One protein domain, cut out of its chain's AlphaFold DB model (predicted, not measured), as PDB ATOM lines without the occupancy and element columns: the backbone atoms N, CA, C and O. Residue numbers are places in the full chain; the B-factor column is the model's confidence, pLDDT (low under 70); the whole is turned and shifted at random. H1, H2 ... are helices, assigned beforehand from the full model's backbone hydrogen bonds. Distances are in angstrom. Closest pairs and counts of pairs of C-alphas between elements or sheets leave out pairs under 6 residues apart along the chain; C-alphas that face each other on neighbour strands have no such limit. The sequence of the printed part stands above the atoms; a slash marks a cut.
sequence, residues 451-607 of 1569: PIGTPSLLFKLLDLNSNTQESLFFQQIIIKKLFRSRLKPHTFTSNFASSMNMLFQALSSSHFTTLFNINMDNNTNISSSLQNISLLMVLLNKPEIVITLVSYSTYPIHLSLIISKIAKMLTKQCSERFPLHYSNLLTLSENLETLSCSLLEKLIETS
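This is residues 451 to 607 of the 1569 residues of an uncharacterized protein of Strongyloides stercoralis (UniProt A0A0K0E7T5). The long helix H7 and H6, folded back along it, form a hairpin; the shorter hairpin H4 and H5 packs beside them, making a small four-helix bundle. H2 lies across one end, H3 meets H6 crosswise, H1 lies near H4, and residues 601 to 607 of H7 stick out. The printed part has 157 residues, with seven named helices, H1 to H7, and no named strand: all helix. It is compact, radius of gyration of the C-alphas 15.6 A, spanning 51 by 42 by 29 A.

Find C-alpha 579 at (159.264, 163.342, 217.387), where H7, residues 579 to 607, begins; it runs 41.8 A to C-alpha 607 at (176.915, 125.444, 215.922). Before it come H6, residues 556 to 573, 25.6 A, H5, 543 to 551, and H4, 526 to 539, 20.1 A. H3 is 494 to 507, H2 469 to 483, and H1 455 to 462, beginning at (187.562, 161.561, 203.733).

The hub, H6, touches H7 at the C-alphas of Ser 564 and Ser 589, 4.1 A, a shallow tilt of 20 degrees, opposite ways. H5 touches H7 at C-alphas 543 and 588, 5.7 A, and H4 at 534 and 546, 5.2 A. H4 touches H6 at 538 and 567, 7.0 A. H3 touches H6 with residues 504 to 507 alone, about perpendicular at 84 degrees, closest C-alphas 507 and 566, 5.2 A. H2 and H3 only just touch, with 3 pairs of C-alphas within 8 A, closest 482 and 503, 7.4 A. H1 is close but not clearly touching H4, C-alphas 458 and 533, 7.6 A. Every O i to N i+4 pair is within hydrogen-bond range in H1, H3, H5 and H7; look for 9 of 11 in H2, 9 of 10 in H4, 13 of 14 in H6.

The C-alphas of Arg 486 and Ser 607 are farthest apart, 52.2 A. The printed part has no cut; H3 to H4 is a long link. The mean pLDDT of the printed part is 72.7; look for values under 70 at residues 453 to 495, for instance.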
ATOM      1  N   PRO A 451     181.546 149.966 200.356       72.59
ATOM      2  CA  PRO A 451     181.828 151.394 200.428       72.59
ATOM      3  C   PRO A 451     183.168 151.679 201.123       72.59
ATOM      4  O   PRO A 451     183.369 151.401 202.313       72.59
ATOM      5  N   ILE A 452     184.089 152.284 200.371       71.70
ATOM      6  CA  ILE A 452     185.387 152.753 200.864       71.70
ATOM      7  C   ILE A 452     185.190 154.126 201.516       71.70
ATOM      8  O   ILE A 452     184.720 155.072 200.891       71.70
ATOM      9  N   GLY A 453     185.539 154.237 202.797       64.72
ATOM     10  CA  GLY A 453     185.250 155.402 203.640       64.72
ATOM     11  C   GLY A 453     186.265 156.528 203.479       64.72
ATOM     12  O   GLY A 453     186.900 156.908 204.460       64.72
ATOM     13  N   THR A 454     186.446 157.028 202.255       67.94
ATOM     14  CA  THR A 454     187.379 158.126 201.963       67.94
ATOM     15  C   THR A 454     186.955 159.421 202.675       67.94
ATOM     16  O   THR A 454     185.759 159.663 202.871       67.94
ATOM     17  N   PRO A 455     187.901 160.299 203.069       66.10
ATOM     18  CA  PRO A 455     187.562 161.561 203.733       66.10
ATOM     19  C   PRO A 455     186.710 162.483 202.846       66.10
ATOM     20  O   PRO A 455     185.905 163.251 203.362       66.10
ATOM     21  N   SER A 456     186.841 162.366 201.524       67.32
ATOM     22  CA  SER A 456     186.037 163.024 200.489       67.32
ATOM     23  C   SER A 456     184.589 162.523 200.448       67.32
ATOM     24  O   SER A 456     183.674 163.347 200.492       67.32
ATOM     25  N   LEU A 457     184.348 161.202 200.451       69.94
ATOM     26  CA  LEU A 457     182.996 160.638 200.574       69.94
ATOM     27  C   LEU A 457     182.349 161.055 201.902       69.94
ATOM     28  O   LEU A 457     181.223 161.550 201.920       69.94
ATOM     29  N   LEU A 458     183.078 160.907 203.013       69.86
ATOM     30  CA  LEU A 458     182.601 161.305 204.340       69.86
ATOM     31  C   LEU A 458     182.278 162.810 204.394       69.86
ATOM     32  O   LEU A 458     181.293 163.192 205.027       69.86
ATOM     33  N   PHE A 459     183.058 163.662 203.713       69.48
ATOM     34  CA  PHE A 459     182.795 165.102 203.627       69.48
ATOM     35  C   PHE A 459     181.532 165.422 202.827       69.48
ATOM     36  O   PHE A 459     180.662 166.123 203.343       69.48
ATOM     37  N   LYS A 460     181.380 164.855 201.620       67.36
ATOM     38  CA  LYS A 460     180.167 164.999 200.793       67.36
ATOM     39  C   LYS A 460     178.911 164.584 201.578       67.36
ATOM     40  O   LYS A 460     177.903 165.281 201.550       67.36
ATOM     41  N   LEU A 461     178.995 163.499 202.357       68.90
ATOM     42  CA  LEU A 461     177.910 163.031 203.230       68.90
ATOM     43  C   LEU A 461     177.638 163.940 204.447       68.90
ATOM     44  O   LEU A 461     176.526 163.916 204.967       68.90
ATOM     45  N   LEU A 462     178.603 164.744 204.909       65.14
ATOM     46  CA  LEU A 462     178.383 165.726 205.981       65.14
ATOM     47  C   LEU A 462     177.879 167.082 205.491       65.14
ATOM     48  O   LEU A 462     177.125 167.733 206.217       65.14
ATOM     49  N   ASP A 463     178.270 167.518 204.293       62.01
ATOM     50  CA  ASP A 463     177.800 168.792 203.736       62.01
ATOM     51  C   ASP A 463     176.413 168.686 203.072       62.01
ATOM     52  O   ASP A 463     175.946 169.624 202.427       62.01
ATOM     53  N   LEU A 464     175.727 167.552 203.282       55.56
ATOM     54  CA  LEU A 464     174.451 167.221 202.665       55.56
ATOM     55  C   LEU A 464     173.428 168.356 202.749       55.56
ATOM     56  O   LEU A 464     172.981 168.748 203.831       55.56
ATOM     57  N   ASN A 465     173.071 168.829 201.552       51.07
ATOM     58  CA  ASN A 465     172.137 169.895 201.208       51.07
ATOM     59  C   ASN A 465     171.383 170.529 202.396       51.07
ATOM     60  O   ASN A 465     170.448 169.953 202.966       51.07
ATOM     61  N   SER A 466     171.766 171.773 202.701       48.37
ATOM     62  CA  SER A 466     171.415 172.576 203.890       48.37
ATOM     63  C   SER A 466     169.924 172.854 204.133       48.37
ATOM     64  O   SER A 466     169.581 173.473 205.139       48.37
ATOM     65  N   ASN A 467     169.049 172.381 203.245       48.78
ATOM     66  CA  ASN A 467     167.596 172.526 203.302       48.78
ATOM     67  C   ASN A 467     166.860 171.225 203.704       48.78
ATOM     68  O   ASN A 467     165.631 171.203 203.733       48.78
ATOM     69  N   THR A 468     167.569 170.127 203.995       56.18
ATOM     70  CA  THR A 468     166.952 168.854 204.421       56.18
ATOM     71  C   THR A 468     166.726 168.796 205.938       56.18
ATOM     72  O   THR A 468     167.532 169.318 206.712       56.18
ATOM     73  N   GLN A 469     165.665 168.114 206.391       57.85
ATOM     74  CA  GLN A 469     165.394 167.907 207.828       57.85
ATOM     75  C   GLN A 469     166.535 167.144 208.533       57.85
ATOM     76  O   GLN A 469     166.887 167.459 209.667       57.85
ATOM     77  N   GLU A 470     167.183 166.215 207.826       60.26
ATOM     78  CA  GLU A 470     168.392 165.503 208.262       60.26
ATOM     79  C   GLU A 470     169.542 166.473 208.586       60.26
ATOM     80  O   GLU A 470     170.147 166.401 209.658       60.26
ATOM     81  N   SER A 471     169.791 167.456 207.709       60.67
ATOM     82  CA  SER A 471     170.817 168.478 207.950       60.67
ATOM     83  C   SER A 471     170.495 169.355 209.168       60.67
ATOM     84  O   SER A 471     171.410 169.766 209.885       60.67
ATOM     85  N   LEU A 472     169.209 169.600 209.462       61.04
ATOM     86  CA  LEU A 472     168.780 170.327 210.663       61.04
ATOM     87  C   LEU A 472     169.032 169.514 211.937       61.04
ATOM     88  O   LEU A 472     169.496 170.092 212.921       61.04
ATOM     89  N   PHE A 473     168.796 168.199 211.924       67.31
ATOM     90  CA  PHE A 473     169.146 167.308 213.035       67.31
ATOM     91  C   PHE A 473     170.651 167.383 213.343       67.31
ATOM     92  O   PHE A 473     171.045 167.705 214.470       67.31
ATOM     93  N   PHE A 474     171.497 167.197 212.323       68.53
ATOM     94  CA  PHE A 474     172.952 167.248 212.479       68.53
ATOM     95  C   PHE A 474     173.440 168.628 212.960       68.53
ATOM     96  O   PHE A 474     174.200 168.728 213.925       68.53
ATOM     97  N   GLN A 475     172.956 169.719 212.363       64.70
ATOM     98  CA  GLN A 475     173.374 171.072 212.740       64.70
ATOM     99  C   GLN A 475     172.863 171.507 214.126       64.70
ATOM    100  O   GLN A 475     173.590 172.171 214.867       64.70
ATOM    101  N   GLN A 476     171.621 171.180 214.498       66.76
ATOM    102  CA  GLN A 476     171.018 171.670 215.746       66.76
ATOM    103  C   GLN A 476     171.343 170.805 216.965       66.76
ATOM    104  O   GLN A 476     171.538 171.349 218.053       66.76
ATOM    105  N   ILE A 477     171.418 169.482 216.805       65.38
ATOM    106  CA  ILE A 477     171.706 168.568 217.913       65.38
ATOM    107  C   ILE A 477     173.203 168.264 217.951       65.38
ATOM    108  O   ILE A 477     173.845 168.507 218.970       65.38
ATOM    109  N   ILE A 478     173.806 167.815 216.852       69.18
ATOM    110  CA  ILE A 478     175.193 167.338 216.895       69.18
ATOM    111  C   ILE A 478     176.196 168.504 216.905       69.18
ATOM    112  O   ILE A 478     176.976 168.612 217.851       69.18
ATOM    113  N   ILE A 479     176.133 169.445 215.956       68.04
ATOM    114  CA  ILE A 479     177.034 170.617 215.953       68.04
ATOM    115  C   ILE A 479     176.749 171.537 217.155       68.04
ATOM    116  O   ILE A 479     177.584 171.671 218.052       68.04
ATOM    117  N   LYS A 480     175.557 172.148 217.223       65.61
ATOM    118  CA  LYS A 480     175.269 173.190 218.231       65.61
ATOM    119  C   LYS A 480     175.222 172.678 219.677       65.61
ATOM    120  O   LYS A 480     175.684 173.391 220.567       65.61
ATOM    121  N   LYS A 481     174.661 171.488 219.943       64.39
ATOM    122  CA  LYS A 481     174.437 170.990 221.319       64.39
ATOM    123  C   LYS A 481     175.520 170.025 221.819       64.39
ATOM    124  O   LYS A 481     175.773 170.027 223.023       64.39
ATOM    125  N   LEU A 482     176.174 169.250 220.946       59.67
ATOM    126  CA  LEU A 482     177.199 168.273 221.353       59.67
ATOM    127  C   LEU A 482     178.630 168.774 221.107       59.67
ATOM    128  O   LEU A 482     179.410 168.813 222.057       59.67
ATOM    129  N   PHE A 483     178.966 169.248 219.902       61.48
ATOM    130  CA  PHE A 483     180.291 169.833 219.632       61.48
ATOM    131  C   PHE A 483     180.482 171.244 220.211       61.48
ATOM    132  O   PHE A 483     181.618 171.668 220.413       61.48
ATOM    133  N   ARG A 484     179.391 171.979 220.479       61.99
ATOM    134  CA  ARG A 484     179.382 173.396 220.916       61.99
ATOM    135  C   ARG A 484     180.055 174.377 219.938       61.99
ATOM    136  O   ARG A 484     180.195 175.559 220.258       61.99
ATOM    137  N   SER A 485     180.456 173.924 218.753       60.51
ATOM    138  CA  SER A 485     181.019 174.770 217.704       60.51
ATOM    139  C   SER A 485     179.922 175.575 216.996       60.51
ATOM    140  O   SER A 485     178.755 175.187 216.946       60.51
ATOM    141  N   ARG A 486     180.296 176.741 216.450       50.99
ATOM    142  CA  ARG A 486     179.395 177.600 215.653       50.99
ATOM    143  C   ARG A 486     179.527 177.390 214.142       50.99
ATOM    144  O   ARG A 486     178.686 177.877 213.396       50.99
ATOM    145  N   LEU A 487     180.582 176.705 213.706       51.12
ATOM    146  CA  LEU A 487     180.987 176.557 212.309       51.12
ATOM    147  C   LEU A 487     180.834 175.098 211.866       51.12
ATOM    148  O   LEU A 487     181.120 174.183 212.646       51.12
ATOM    149  N   LYS A 488     180.422 174.890 210.609       57.24
ATOM    150  CA  LYS A 488     180.614 173.606 209.921       57.24
ATOM    151  C   LYS A 488     182.125 173.330 209.792       57.24
ATOM    152  O   LYS A 488     182.884 174.282 209.604       57.24
ATOM    153  N   PRO A 489     182.588 172.071 209.855       57.41
ATOM    154  CA  PRO A 489     183.918 171.740 209.355       57.41
ATOM    155  C   PRO A 489     183.945 171.950 207.832       57.41
ATOM    156  O   PRO A 489     183.028 171.512 207.146       57.41
ATOM    157  N   HIS A 490     184.993 172.588 207.306       56.63
ATOM    158  CA  HIS A 490     185.236 172.684 205.856       56.63
ATOM    159  C   HIS A 490     186.153 171.567 205.328       56.63
ATOM    160  O   HIS A 490     186.288 171.398 204.123       56.63
ATOM    161  N   THR A 491     186.781 170.796 206.223       54.94
ATOM    162  CA  THR A 491     187.599 169.617 205.906       54.94
ATOM    163  C   THR A 491     187.537 168.598 207.048       54.94
ATOM    164  O   THR A 491     187.384 168.957 208.222       54.94
ATOM    165  N   PHE A 492     187.698 167.311 206.723       60.48
ATOM    166  CA  PHE A 492     187.877 166.241 207.711       60.48
ATOM    167  C   PHE A 492     189.295 166.284 208.305       60.48
ATOM    168  O   PHE A 492     190.200 165.570 207.886       60.48
ATOM    169  N   THR A 493     189.501 167.156 209.292       61.95
ATOM    170  CA  THR A 493     190.763 167.219 210.046       61.95
ATOM    171  C   THR A 493     190.859 166.104 211.092       61.95
ATOM    172  O   THR A 493     189.849 165.634 211.623       61.95
ATOM    173  N   SER A 494     192.084 165.743 211.487       65.06
ATOM    174  CA  SER A 494     192.343 164.876 212.647       65.06
ATOM    175  C   SER A 494     191.708 165.415 213.938       65.06
ATOM    176  O   SER A 494     191.226 164.635 214.757       65.06
ATOM    177  N   ASN A 495     191.613 166.741 214.082       69.00
ATOM    178  CA  ASN A 495     190.907 167.407 215.180       69.00
ATOM    179  C   ASN A 495     189.389 167.151 215.156       69.00
ATOM    180  O   ASN A 495     188.760 167.055 216.211       69.00
ATOM    181  N   PHE A 496     188.783 167.006 213.974       71.59
ATOM    182  CA  PHE A 496     187.379 166.610 213.860       71.59
ATOM    183  C   PHE A 496     187.196 165.115 214.168       71.59
ATOM    184  O   PHE A 496     186.258 164.750 214.875       71.59
ATOM    185  N   ALA A 497     188.126 164.255 213.740       71.53
ATOM    186  CA  ALA A 497     188.113 162.825 214.063       71.53
ATOM    187  C   ALA A 497     188.302 162.547 215.570       71.53
ATOM    188  O   ALA A 497     187.593 161.718 216.142       71.53
ATOM    189  N   SER A 498     189.203 163.261 216.251       74.07
ATOM    190  CA  SER A 498     189.342 163.170 217.711       74.07
ATOM    191  C   SER A 498     188.097 163.700 218.430       74.07
ATOM    192  O   SER A 498     187.607 163.049 219.351       74.07
ATOM    193  N   SER A 499     187.506 164.802 217.953       73.36
ATOM    194  CA  SER A 499     186.224 165.300 218.471       73.36
ATOM    195  C   SER A 499     185.090 164.279 218.301       73.36
ATOM    196  O   SER A 499     184.316 164.067 219.233       73.36
ATOM    197  N   MET A 500     185.006 163.605 217.148       75.91
ATOM    198  CA  MET A 500     184.051 162.516 216.904       75.91
ATOM    199  C   MET A 500     184.268 161.340 217.867       75.91
ATOM    200  O   MET A 500     183.300 160.831 218.423       75.91
ATOM    201  N   ASN A 501     185.513 160.930 218.137       81.14
ATOM    202  CA  ASN A 501     185.780 159.874 219.123       81.14
ATOM    203  C   ASN A 501     185.362 160.281 220.542       81.14
ATOM    204  O   ASN A 501     184.703 159.497 221.217       81.14
ATOM    205  N   MET A 502     185.651 161.515 220.969       78.34
ATOM    206  CA  MET A 502     185.170 162.044 222.254       78.34
ATOM    207  C   MET A 502     183.633 162.034 222.339       78.34
ATOM    208  O   MET A 502     183.069 161.699 223.383       78.34
ATOM    209  N   LEU A 503     182.944 162.349 221.235       79.13
ATOM    210  CA  LEU A 503     181.487 162.264 221.135       79.13
ATOM    211  C   LEU A 503     180.986 160.814 221.247       79.13
ATOM    212  O   LEU A 503     180.094 160.532 222.049       79.13
ATOM    213  N   PHE A 504     181.565 159.875 220.495       81.98
ATOM    214  CA  PHE A 504     181.164 158.469 220.549       81.98
ATOM    215  C   PHE A 504     181.487 157.815 221.900       81.98
ATOM    216  O   PHE A 504     180.660 157.051 222.397       81.98
ATOM    217  N   GLN A 505     182.600 158.160 222.552       80.07
ATOM    218  CA  GLN A 505     182.931 157.710 223.911       80.07
ATOM    219  C   GLN A 505     181.908 158.223 224.944       80.07
ATOM    220  O   GLN A 505     181.517 157.492 225.857       80.07
ATOM    221  N   ALA A 506     181.407 159.454 224.778       77.33
ATOM    222  CA  ALA A 506     180.347 160.016 225.619       77.33
ATOM    223  C   ALA A 506     178.954 159.396 225.362       77.33
ATOM    224  O   ALA A 506     178.127 159.353 226.276       77.33
ATOM    225  N   LEU A 507     178.684 158.913 224.143       78.48
ATOM    226  CA  LEU A 507     177.412 158.281 223.755       78.48
ATOM    227  C   LEU A 507     177.355 156.768 224.033       78.48
ATOM    228  O   LEU A 507     176.272 156.239 224.281       78.48
ATOM    229  N   SER A 508     178.492 156.068 223.990       74.86
ATOM    230  CA  SER A 508     178.569 154.606 224.112       74.86
ATOM    231  C   SER A 508     178.967 154.159 225.528       74.86
ATOM    232  O   SER A 508     178.103 153.821 226.344       74.86
ATOM    233  N   SER A 509     180.267 154.172 225.835       71.57
ATOM    234  CA  SER A 509     180.840 154.014 227.174       71.57
ATOM    235  C   SER A 509     182.283 154.536 227.216       71.57
ATOM    236  O   SER A 509     182.950 154.621 226.186       71.57
ATOM    237  N   SER A 510     182.809 154.789 228.419       67.28
ATOM    238  CA  SER A 510     184.205 155.209 228.630       67.28
ATOM    239  C   SER A 510     185.255 154.246 228.065       67.28
ATOM    240  O   SER A 510     186.384 154.668 227.832       67.28
ATOM    241  N   HIS A 511     184.906 152.969 227.878       66.95
ATOM    242  CA  HIS A 511     185.834 151.921 227.437       66.95
ATOM    243  C   HIS A 511     186.142 151.991 225.936       66.95
ATOM    244  O   HIS A 511     187.187 151.517 225.505       66.95
ATOM    245  N   PHE A 512     185.256 152.596 225.142       71.17
ATOM    246  CA  PHE A 512     185.390 152.665 223.689       71.17
ATOM    247  C   PHE A 512     186.091 153.970 223.282       71.17
ATOM    248  O   PHE A 512     185.451 154.991 223.036       71.17
ATOM    249  N   THR A 513     187.424 153.951 223.265       63.67
ATOM    250  CA  THR A 513     188.272 155.138 223.033       63.67
ATOM    251  C   THR A 513     188.432 155.523 221.560       63.67
ATOM    252  O   THR A 513     188.593 156.704 221.260       63.67
ATOM    253  N   THR A 514     188.397 154.552 220.644       68.45
ATOM    254  CA  THR A 514     188.673 154.740 219.208       68.45
ATOM    255  C   THR A 514     187.633 154.019 218.348       68.45
ATOM    256  O   THR A 514     187.905 152.967 217.773       68.45
ATOM    257  N   LEU A 515     186.413 154.563 218.286       71.46
ATOM    258  CA  LEU A 515     185.316 154.002 217.482       71.46
ATOM    259  C   LEU A 515     185.290 154.511 216.034       71.46
ATOM    260  O   LEU A 515     184.757 153.817 215.174       71.46
ATOM    261  N   PHE A 516     185.852 155.688 215.762       70.84
ATOM    262  CA  PHE A 516     185.831 156.325 214.445       70.84
ATOM    263  C   PHE A 516     187.259 156.689 214.035       70.84
ATOM    264  O   PHE A 516     187.838 157.626 214.582       70.84
ATOM    265  N   ASN A 517     187.864 155.942 213.112       70.16
ATOM    266  CA  ASN A 517     189.280 156.112 212.774       70.16
ATOM    267  C   ASN A 517     189.480 156.454 211.295       70.16
ATOM    268  O   ASN A 517     189.114 155.669 210.424       70.16
ATOM    269  N   ILE A 518     190.108 157.600 211.023       62.72
ATOM    270  CA  ILE A 518     190.488 158.020 209.672       62.72
ATOM    271  C   ILE A 518     191.965 157.677 209.465       62.72
ATOM    272  O   ILE A 518     192.844 158.507 209.697       62.72
ATOM    273  N   ASN A 519     192.239 156.455 209.007       60.05
ATOM    274  CA  ASN A 519     193.518 156.188 208.358       60.05
ATOM    275  C   ASN A 519     193.530 156.957 207.031       60.05
ATOM    276  O   ASN A 519     192.659 156.742 206.191       60.05
ATOM    277  N   MET A 520     194.508 157.846 206.855       51.06
ATOM    278  CA  MET A 520     194.710 158.597 205.607       51.06
ATOM    279  C   MET A 520     195.400 157.756 204.519       51.06
ATOM    280  O   MET A 520     195.515 158.203 203.382       51.06
ATOM    281  N   ASP A 521     195.860 156.550 204.860       53.38
ATOM    282  CA  ASP A 521     196.506 155.628 203.932       53.38
ATOM    283  C   ASP A 521     195.473 154.981 202.997       53.38
ATOM    284  O   ASP A 521     194.461 154.446 203.452       53.38
ATOM    285  N   ASN A 522     195.772 154.937 201.695       52.02
ATOM    286  CA  ASN A 522     194.873 154.415 200.651       52.02
ATOM    287  C   ASN A 522     194.406 152.956 200.866       52.02
ATOM    288  O   ASN A 522     193.420 152.529 200.267       52.02
ATOM    289  N   ASN A 523     195.072 152.199 201.743       55.03
ATOM    290  CA  ASN A 523     194.690 150.846 202.147       55.03
ATOM    291  C   ASN A 523     193.735 150.867 203.359       55.03
ATOM    292  O   ASN A 523     194.004 150.246 204.391       55.03
ATOM    293  N   THR A 524     192.615 151.592 203.262       57.32
ATOM    294  CA  THR A 524     191.594 151.563 204.325       57.32
ATOM    295  C   THR A 524     190.930 150.183 204.390       57.32
ATOM    296  O   THR A 524     190.420 149.661 203.400       57.32
ATOM    297  N   ASN A 525     190.938 149.557 205.570       66.89
ATOM    298  CA  ASN A 525     190.331 148.240 205.752       66.89
ATOM    299  C   ASN A 525     188.802 148.339 205.627       66.89
ATOM    300  O   ASN A 525     188.187 149.100 206.376       66.89
ATOM    301  N   ILE A 526     188.181 147.512 204.779       68.06
ATOM    302  CA  ILE A 526     186.716 147.475 204.544       68.06
ATOM    303  C   ILE A 526     185.924 147.411 205.862       68.06
ATOM    304  O   ILE A 526     184.980 148.160 206.096       68.06
ATOM    305  N   SER A 527     186.366 146.569 206.797       71.30
ATOM    306  CA  SER A 527     185.730 146.428 208.115       71.30
ATOM    307  C   SER A 527     185.835 147.673 209.013       71.30
ATOM    308  O   SER A 527     185.119 147.762 210.004       71.30
ATOM    309  N   SER A 528     186.711 148.629 208.689       74.38
ATOM    310  CA  SER A 528     186.788 149.946 209.337       74.38
ATOM    311  C   SER A 528     186.008 151.029 208.582       74.38
ATOM    312  O   SER A 528     185.411 151.885 209.232       74.38
ATOM    313  N   SER A 529     185.908 150.966 207.244       76.90
ATOM    314  CA  SER A 529     185.046 151.891 206.495       76.90
ATOM    315  C   SER A 529     183.568 151.649 206.791       76.90
ATOM    316  O   SER A 529     182.855 152.605 207.083       76.90
ATOM    317  N   LEU A 530     183.124 150.388 206.839       79.20
ATOM    318  CA  LEU A 530     181.760 150.023 207.242       79.20
ATOM    319  C   LEU A 530     181.421 150.524 208.657       79.20
ATOM    320  O   LEU A 530     180.338 151.066 208.882       79.20
ATOM    321  N   GLN A 531     182.360 150.423 209.606       83.60
ATOM    322  CA  GLN A 531     182.190 150.963 210.958       83.60
ATOM    323  C   GLN A 531     182.098 152.502 210.952       83.60
ATOM    324  O   GLN A 531     181.180 153.060 211.548       83.60
ATOM    325  N   ASN A 532     182.986 153.198 210.234       82.59
ATOM    326  CA  ASN A 532     182.956 154.662 210.136       82.59
ATOM    327  C   ASN A 532     181.660 155.175 209.476       82.59
ATOM    328  O   ASN A 532     181.059 156.135 209.960       82.59
ATOM    329  N   ILE A 533     181.216 154.539 208.387       83.04
ATOM    330  CA  ILE A 533     180.023 154.951 207.634       83.04
ATOM    331  C   ILE A 533     178.748 154.615 208.413       83.04
ATOM    332  O   ILE A 533     177.871 155.469 208.506       83.04
ATOM    333  N   SER A 534     178.637 153.436 209.035       84.59
ATOM    334  CA  SER A 534     177.466 153.109 209.866       84.59
ATOM    335  C   SER A 534     177.326 154.072 211.052       84.59
ATOM    336  O   SER A 534     176.236 154.595 211.282       84.59
ATOM    337  N   LEU A 535     178.425 154.421 211.733       84.00
ATOM    338  CA  LEU A 535     178.440 155.470 212.761       84.00
ATOM    339  C   LEU A 535     178.016 156.850 212.221       84.00
ATOM    340  O   LEU A 535     177.302 157.579 212.911       84.00
ATOM    341  N   LEU A 536     178.397 157.205 210.988       80.83
ATOM    342  CA  LEU A 536     177.967 158.453 210.343       80.83
ATOM    343  C   LEU A 536     176.467 158.439 209.993       80.83
ATOM    344  O   LEU A 536     175.774 159.425 210.233       80.83
ATOM    345  N   MET A 537     175.938 157.320 209.491       82.89
ATOM    346  CA  MET A 537     174.519 157.177 209.131       82.89
ATOM    347  C   MET A 537     173.585 157.223 210.350       82.89
ATOM    348  O   MET A 537     172.457 157.704 210.242       82.89
ATOM    349  N   VAL A 538     174.062 156.818 211.533       83.59
ATOM    350  CA  VAL A 538     173.360 157.037 212.814       83.59
ATOM    351  C   VAL A 538     173.256 158.532 213.135       83.59
ATOM    352  O   VAL A 538     172.195 159.002 213.540       83.59
ATOM    353  N   LEU A 539     174.332 159.298 212.917       79.32
ATOM    354  CA  LEU A 539     174.358 160.752 213.129       79.32
ATOM    355  C   LEU A 539     173.526 161.528 212.088       79.32
ATOM    356  O   LEU A 539     173.022 162.607 212.401       79.32
ATOM    357  N   LEU A 540     173.345 160.970 210.886       75.56
ATOM    358  CA  LEU A 540     172.449 161.476 209.835       75.56
ATOM    359  C   LEU A 540     171.006 160.932 209.939       75.56
ATOM    360  O   LEU A 540     170.158 161.309 209.135       75.56
ATOM    361  N   ASN A 541     170.708 160.081 210.930       79.18
ATOM    362  CA  ASN A 541     169.388 159.484 211.180       79.18
ATOM    363  C   ASN A 541     168.824 158.659 209.991       79.18
ATOM    364  O   ASN A 541     167.664 158.817 209.611       79.18
ATOM    365  N   LYS A 542     169.626 157.742 209.423       80.17
ATOM    366  CA  LYS A 542     169.209 156.819 208.341       80.17
ATOM    367  C   LYS A 542     169.159 155.361 208.824       80.17
ATOM    368  O   LYS A 542     170.118 154.620 208.617       80.17
ATOM    369  N   PRO A 543     168.072 154.932 209.498       81.28
ATOM    370  CA  PRO A 543     168.054 153.681 210.257       81.28
ATOM    371  C   PRO A 543     168.184 152.422 209.390       81.28
ATOM    372  O   PRO A 543     168.890 151.495 209.770       81.28
ATOM    373  N   GLU A 544     167.555 152.391 208.217       79.45
ATOM    374  CA  GLU A 544     167.562 151.219 207.330       79.45
ATOM    375  C   GLU A 544     168.962 150.956 206.749       79.45
ATOM    376  O   GLU A 544     169.455 149.831 206.796       79.45
ATOM    377  N   ILE A 545     169.654 152.020 206.319       83.22
ATOM    378  CA  ILE A 545     171.050 151.979 205.846       83.22
ATOM    379  C   ILE A 545     172.001 151.524 206.965       83.22
ATOM    380  O   ILE A 545     172.968 150.810 206.716       83.22
ATOM    381  N   VAL A 546     171.736 151.901 208.221       84.54
ATOM    382  CA  VAL A 546     172.523 151.413 209.366       84.54
ATOM    383  C   VAL A 546     172.337 149.908 209.563       84.54
ATOM    384  O   VAL A 546     173.314 149.219 209.841       84.54
ATOM    385  N   ILE A 547     171.120 149.379 209.402       83.28
ATOM    386  CA  ILE A 547     170.844 147.945 209.568       83.28
ATOM    387  C   ILE A 547     171.578 147.119 208.498       83.28
ATOM    388  O   ILE A 547     172.241 146.144 208.859       83.28
ATOM    389  N   THR A 548     171.552 147.533 207.224       78.90
ATOM    390  CA  THR A 548     172.285 146.828 206.154       78.90
ATOM    391  C   THR A 548     173.804 146.939 206.319       78.90
ATOM    392  O   THR A 548     174.505 145.932 206.268       78.90
ATOM    393  N   LEU A 549     174.351 148.122 206.626       81.61
ATOM    394  CA  LEU A 549     175.797 148.268 206.871       81.61
ATOM    395  C   LEU A 549     176.292 147.446 208.077       81.61
ATOM    396  O   LEU A 549     177.450 147.028 208.099       81.61
ATOM    397  N   VAL A 550     175.436 147.200 209.075       81.27
ATOM    398  CA  VAL A 550     175.763 146.346 210.225       81.27
ATOM    399  C   VAL A 550     175.747 144.860 209.853       81.27
ATOM    400  O   VAL A 550     176.633 144.141 210.321       81.27
ATOM    401  N   SER A 551     174.821 144.386 209.008       73.02
ATOM    402  CA  SER A 551     174.742 142.960 208.636       73.02
ATOM    403  C   SER A 551     175.948 142.459 207.836       73.02
ATOM    404  O   SER A 551     176.328 141.304 208.001       73.02
ATOM    405  N   TYR A 552     176.593 143.322 207.044       72.78
ATOM    406  CA  TYR A 552     177.843 143.010 206.328       72.78
ATOM    407  C   TYR A 552     179.124 143.384 207.105       72.78
ATOM    408  O   TYR A 552     180.231 143.286 206.571       72.78
ATOM    409  N   SER A 553     179.019 143.852 208.353       75.58
ATOM    410  CA  SER A 553     180.198 144.148 209.178       75.58
ATOM    411  C   SER A 553     180.830 142.860 209.724       75.58
ATOM    412  O   SER A 553     180.123 141.916 210.052       75.58
ATOM    413  N   THR A 554     182.154 142.827 209.913       70.55
ATOM    414  CA  THR A 554     182.878 141.622 210.392       70.55
ATOM    415  C   THR A 554     182.641 141.280 211.868       70.55
ATOM    416  O   THR A 554     183.309 140.411 212.408       70.55
ATOM    417  N   TYR A 555     181.784 142.026 212.572       75.93
ATOM    418  CA  TYR A 555     181.454 141.803 213.983       75.93
ATOM    419  C   TYR A 555     180.012 142.280 214.260       75.93
ATOM    420  O   TYR A 555     179.813 143.193 215.071       75.93
ATOM    421  N   PRO A 556     178.989 141.705 213.597       78.66
ATOM    422  CA  PRO A 556     177.655 142.305 213.513       78.66
ATOM    423  C   PRO A 556     176.946 142.371 214.872       78.66
ATOM    424  O   PRO A 556     176.291 143.366 215.185       78.66
ATOM    425  N   ILE A 557     177.139 141.367 215.736       82.28
ATOM    426  CA  ILE A 557     176.566 141.333 217.095       82.28
ATOM    427  C   ILE A 557     177.215 142.403 217.998       82.28
ATOM    428  O   ILE A 557     176.534 143.075 218.769       82.28
ATOM    429  N   HIS A 558     178.524 142.632 217.860       84.56
ATOM    430  CA  HIS A 558     179.232 143.671 218.614       84.56
ATOM    431  C   HIS A 558     178.819 145.079 218.158       84.56
ATOM    432  O   HIS A 558     178.490 145.932 218.986       84.56
ATOM    433  N   LEU A 559     178.796 145.316 216.842       85.19
ATOM    434  CA  LEU A 559     178.493 146.627 216.268       85.19
ATOM    435  C   LEU A 559     177.023 147.025 216.484       85.19
ATOM    436  O   LEU A 559     176.758 148.169 216.852       85.19
ATOM    437  N   SER A 560     176.075 146.089 216.347       86.62
ATOM    438  CA  SER A 560     174.647 146.332 216.623       86.62
ATOM    439  C   SER A 560     174.384 146.753 218.074       86.62
ATOM    440  O   SER A 560     173.653 147.719 218.300       86.62
ATOM    441  N   LEU A 561     175.021 146.110 219.062       87.04
ATOM    442  CA  LEU A 561     174.902 146.493 220.476       87.04
ATOM    443  C   LEU A 561     175.472 147.897 220.753       87.04
ATOM    444  O   LEU A 561     174.829 148.697 221.441       87.04
ATOM    445  N   ILE A 562     176.641 148.222 220.186       86.89
ATOM    446  CA  ILE A 562     177.287 149.538 220.339       86.89
ATOM    447  C   ILE A 562     176.444 150.641 219.678       86.89
ATOM    448  O   ILE A 562     176.176 151.670 220.302       86.89
ATOM    449  N   ILE A 563     175.968 150.424 218.448       88.73
ATOM    450  CA  ILE A 563     175.135 151.400 217.735       88.73
ATOM    451  C   ILE A 563     173.766 151.562 218.401       88.73
ATOM    452  O   ILE A 563     173.314 152.696 218.573       88.73
ATOM    453  N   SER A 564     173.130 150.475 218.853       89.80
ATOM    454  CA  SER A 564     171.875 150.563 219.605       89.80
ATOM    455  C   SER A 564     172.040 151.438 220.848       89.80
ATOM    456  O   SER A 564     171.218 152.322 221.093       89.80
ATOM    457  N   LYS A 565     173.147 151.290 221.591       88.50
ATOM    458  CA  LYS A 565     173.469 152.171 222.719       88.50
ATOM    459  C   LYS A 565     173.617 153.635 222.289       88.50
ATOM    460  O   LYS A 565     173.021 154.501 222.933       88.50
ATOM    461  N   ILE A 566     174.345 153.917 221.208       87.50
ATOM    462  CA  ILE A 566     174.522 155.282 220.682       87.50
ATOM    463  C   ILE A 566     173.162 155.906 220.327       87.50
ATOM    464  O   ILE A 566     172.839 156.978 220.841       87.50
ATOM    465  N   ALA A 567     172.317 155.214 219.555       87.49
ATOM    466  CA  ALA A 567     170.966 155.668 219.215       87.49
ATOM    467  C   ALA A 567     170.105 155.922 220.474       87.49
ATOM    468  O   ALA A 567     169.482 156.975 220.611       87.49
ATOM    469  N   LYS A 568     170.164 155.016 221.458       86.83
ATOM    470  CA  LYS A 568     169.448 155.084 222.748       86.83
ATOM    471  C   LYS A 568     169.960 156.173 223.703       86.83
ATOM    472  O   LYS A 568     169.296 156.471 224.700       86.83
ATOM    473  N   MET A 569     171.143 156.747 223.458       83.66
ATOM    474  CA  MET A 569     171.615 157.960 224.144       83.66
ATOM    475  C   MET A 569     171.303 159.224 223.336       83.66
ATOM    476  O   MET A 569     170.937 160.232 223.940       83.66
ATOM    477  N   LEU A 570     171.350 159.166 222.000       82.27
ATOM    478  CA  LEU A 570     170.900 160.258 221.133       82.27
ATOM    479  C   LEU A 570     169.413 160.576 221.358       82.27
ATOM    480  O   LEU A 570     169.081 161.750 221.503       82.27
ATOM    481  N   THR A 571     168.527 159.584 221.529       83.48
ATOM    482  CA  THR A 571     167.104 159.825 221.874       83.48
ATOM    483  C   THR A 571     166.903 160.586 223.188       83.48
ATOM    484  O   THR A 571     165.922 161.309 223.315       83.48
ATOM    485  N   LYS A 572     167.830 160.491 224.153       78.79
ATOM    486  CA  LYS A 572     167.801 161.287 225.401       78.79
ATOM    487  C   LYS A 572     168.308 162.719 225.216       78.79
ATOM    488  O   LYS A 572     168.076 163.574 226.068       78.79
ATOM    489  N   GLN A 573     169.077 162.964 224.159       72.01
ATOM    490  CA  GLN A 573     169.619 164.278 223.814       72.01
ATOM    491  C   GLN A 573     168.704 165.024 222.835       72.01
ATOM    492  O   GLN A 573     168.664 166.258 222.869       72.01
ATOM    493  N   CYS A 574     167.938 164.297 222.025       68.25
ATOM    494  CA  CYS A 574     166.769 164.806 221.319       68.25
ATOM    495  C   CYS A 574     165.725 165.270 222.341       68.25
ATOM    496  O   CYS A 574     165.399 164.544 223.274       68.25
ATOM    497  N   SER A 575     165.206 166.485 222.179       63.77
ATOM    498  CA  SER A 575     163.985 166.903 222.871       63.77
ATOM    499  C   SER A 575     162.760 166.582 222.016       63.77
ATOM    500  O   SER A 575     162.866 166.383 220.807       63.77
ATOM    501  N   GLU A 576     161.583 166.606 222.642       60.70
ATOM    502  CA  GLU A 576     160.269 166.311 222.044       60.70
ATOM    503  C   GLU A 576     159.928 167.155 220.797       60.70
ATOM    504  O   GLU A 576     159.030 166.802 220.043       60.70
ATOM    505  N   ARG A 577     160.692 168.226 220.516       61.99
ATOM    506  CA  ARG A 577     160.640 169.003 219.261       61.99
ATOM    507  C   ARG A 577     160.898 168.187 217.988       61.99
ATOM    508  O   ARG A 577     160.561 168.665 216.911       61.99
ATOM    509  N   PHE A 578     161.510 167.008 218.091       67.86
ATOM    510  CA  PHE A 578     161.869 166.169 216.944       67.86
ATOM    511  C   PHE A 578     161.268 164.754 217.067       67.86
ATOM    512  O   PHE A 578     162.019 163.780 217.156       67.86
ATOM    513  N   PRO A 579     159.926 164.611 217.075       71.27
ATOM    514  CA  PRO A 579     159.264 163.342 217.387       71.27
ATOM    515  C   PRO A 579     159.600 162.231 216.383       71.27
ATOM    516  O   PRO A 579     159.832 161.101 216.797       71.27
ATOM    517  N   LEU A 580     159.724 162.557 215.090       70.02
ATOM    518  CA  LEU A 580     160.060 161.592 214.036       70.02
ATOM    519  C   LEU A 580     161.521 161.101 214.111       70.02
ATOM    520  O   LEU A 580     161.804 159.934 213.868       70.02
ATOM    521  N   HIS A 581     162.466 161.955 214.515       73.80
ATOM    522  CA  HIS A 581     163.840 161.502 214.777       73.80
ATOM    523  C   HIS A 581     163.918 160.686 216.079       73.80
ATOM    524  O   HIS A 581     164.648 159.701 216.153       73.80
ATOM    525  N   TYR A 582     163.126 161.048 217.096       82.07
ATOM    526  CA  TYR A 582     163.019 160.279 218.336       82.07
ATOM    527  C   TYR A 582     162.465 158.866 218.088       82.07
ATOM    528  O   TYR A 582     163.064 157.899 218.561       82.07
ATOM    529  N   SER A 583     161.379 158.726 217.314       83.86
ATOM    530  CA  SER A 583     160.825 157.415 216.952       83.86
ATOM    531  C   SER A 583     161.826 156.585 216.158       83.86
ATOM    532  O   SER A 583     162.057 155.432 216.507       83.86
ATOM    533  N   ASN A 584     162.474 157.171 215.147       83.69
ATOM    534  CA  ASN A 584     163.343 156.429 214.232       83.69
ATOM    535  C   ASN A 584     164.644 155.955 214.904       83.69
ATOM    536  O   ASN A 584     165.123 154.862 214.612       83.69
ATOM    537  N   LEU A 585     165.201 156.725 215.848       85.39
ATOM    538  CA  LEU A 585     166.341 156.280 216.659       85.39
ATOM    539  C   LEU A 585     165.939 155.252 217.728       85.39
ATOM    540  O   LEU A 585     166.754 154.402 218.096       85.39
ATOM    541  N   LEU A 586     164.700 155.303 218.232       87.80
ATOM    542  CA  LEU A 586     164.193 154.311 219.178       87.80
ATOM    543  C   LEU A 586     163.936 152.965 218.485       87.80
ATOM    544  O   LEU A 586     164.447 151.952 218.956       87.80
ATOM    545  N   THR A 587     163.241 152.951 217.343       86.84
ATOM    546  CA  THR A 587     163.024 151.727 216.553       86.84
ATOM    547  C   THR A 587     164.340 151.148 216.044       86.84
ATOM    548  O   THR A 587     164.536 149.942 216.142       86.84
ATOM    549  N   LEU A 588     165.303 151.977 215.618       87.47
ATOM    550  CA  LEU A 588     166.661 151.523 215.291       87.47
ATOM    551  C   LEU A 588     167.350 150.831 216.479       87.47
ATOM    552  O   LEU A 588     167.947 149.768 216.310       87.47
ATOM    553  N   SER A 589     167.258 151.402 217.685       89.79
ATOM    554  CA  SER A 589     167.820 150.787 218.896       89.79
ATOM    555  C   SER A 589     167.183 149.426 219.190       89.79
ATOM    556  O   SER A 589     167.895 148.481 219.539       89.79
ATOM    557  N   GLU A 590     165.867 149.298 219.023       87.41
ATOM    558  CA  GLU A 590     165.167 148.038 219.275       87.41
ATOM    559  C   GLU A 590     165.422 146.986 218.192       87.41
ATOM    560  O   GLU A 590     165.692 145.842 218.550       87.41
ATOM    561  N   ASN A 591     165.427 147.376 216.914       85.15
ATOM    562  CA  ASN A 591     165.722 146.503 215.773       85.15
ATOM    563  C   ASN A 591     167.158 145.959 215.825       85.15
ATOM    564  O   ASN A 591     167.395 144.801 215.499       85.15
ATOM    565  N   LEU A 592     168.126 146.767 216.270       86.79
ATOM    566  CA  LEU A 592     169.503 146.308 216.467       86.79
ATOM    567  C   LEU A 592     169.653 145.424 217.719       86.79
ATOM    568  O   LEU A 592     170.427 144.469 217.691       86.79
ATOM    569  N   GLU A 593     168.896 145.676 218.797       85.69
ATOM    570  CA  GLU A 593     168.844 144.742 219.935       85.69
ATOM    571  C   GLU A 593     168.252 143.385 219.518       85.69
ATOM    572  O   GLU A 593     168.826 142.355 219.871       85.69
ATOM    573  N   THR A 594     167.164 143.347 218.739       84.26
ATOM    574  CA  THR A 594     166.570 142.082 218.269       84.26
ATOM    575  C   THR A 594     167.443 141.371 217.236       84.26
ATOM    576  O   THR A 594     167.635 140.167 217.369       84.26
ATOM    577  N   LEU A 595     168.056 142.091 216.288       81.80
ATOM    578  CA  LEU A 595     169.030 141.540 215.333       81.80
ATOM    579  C   LEU A 595     170.235 140.901 216.043       81.80
ATOM    580  O   LEU A 595     170.678 139.820 215.657       81.80
ATOM    581  N   SER A 596     170.737 141.515 217.122       83.24
ATOM    582  CA  SER A 596     171.821 140.926 217.925       83.24
ATOM    583  C   SER A 596     171.410 139.615 218.616       83.24
ATOM    584  O   SER A 596     172.237 138.716 218.766       83.24
ATOM    585  N   CYS A 597     170.131 139.475 218.992       83.24
ATOM    586  CA  CYS A 597     169.595 138.253 219.597       83.24
ATOM    587  C   CYS A 597     169.346 137.165 218.542       83.24
ATOM    588  O   CYS A 597     169.776 136.033 218.743       83.24
ATOM    589  N   SER A 598     168.740 137.502 217.398       79.60
ATOM    590  CA  SER A 598     168.434 136.532 216.336       79.60
ATOM    591  C   SER A 598     169.686 135.996 215.632       79.60
ATOM    592  O   SER A 598     169.717 134.828 215.247       79.60
ATOM    593  N   LEU A 599     170.751 136.804 215.517       75.85
ATOM    594  CA  LEU A 599     172.071 136.328 215.088       75.85
ATOM    595  C   LEU A 599     172.665 135.329 216.086       75.85
ATOM    596  O   LEU A 599     173.139 134.272 215.674       75.85
ATOM    597  N   LEU A 600     172.615 135.635 217.389       79.13
ATOM    598  CA  LEU A 600     173.082 134.704 218.417       79.13
ATOM    599  C   LEU A 600     172.268 133.402 218.383       79.13
ATOM    600  O   LEU A 600     172.862 132.334 218.434       79.13
ATOM    601  N   GLU A 601     170.943 133.487 218.239       78.99
ATOM    602  CA  GLU A 601     170.018 132.347 218.157       78.99
ATOM    603  C   GLU A 601     170.298 131.446 216.940       78.99
ATOM    604  O   GLU A 601     170.474 130.239 217.115       78.99
ATOM    605  N   LYS A 602     170.492 132.012 215.739       71.36
ATOM    606  CA  LYS A 602     170.899 131.246 214.543       71.36
ATOM    607  C   LYS A 602     172.299 130.630 214.657       71.36
ATOM    608  O   LYS A 602     172.548 129.562 214.091       71.36
ATOM    609  N   LEU A 603     173.214 131.239 215.417       70.70
ATOM    610  CA  LEU A 603     174.494 130.608 215.762       70.70
ATOM    611  C   LEU A 603     174.306 129.396 216.696       70.70
ATOM    612  O   LEU A 603     175.043 128.424 216.547       70.70
ATOM    613  N   ILE A 604     173.308 129.381 217.596       71.83
ATOM    614  CA  ILE A 604     172.973 128.179 218.396       71.83
ATOM    615  C   ILE A 604     172.477 127.047 217.494       71.83
ATOM    616  O   ILE A 604     172.881 125.898 217.677       71.83
ATOM    617  N   GLU A 605     171.590 127.368 216.549       69.11
ATOM    618  CA  GLU A 605     171.008 126.400 215.609       69.11
ATOM    619  C   GLU A 605     172.070 125.793 214.685       69.11
ATOM    620  O   GLU A 605     172.013 124.603 214.378       69.11
ATOM    621  N   THR A 606     173.059 126.598 214.282       68.60
ATOM    622  CA  THR A 606     174.124 126.195 213.354       68.60
ATOM    623  C   THR A 606     175.277 125.476 214.066       68.60
ATOM    624  O   THR A 606     175.695 124.403 213.632       68.60
ATOM    625  N   SER A 607     175.811 126.040 215.157       61.52
ATOM    626  CA  SER A 607     176.915 125.444 215.922       61.52
ATOM    627  C   SER A 607     177.024 125.992 217.356       61.52
ATOM    628  O   SER A 607     177.710 126.974 217.645       61.52
TER     629      SER A 607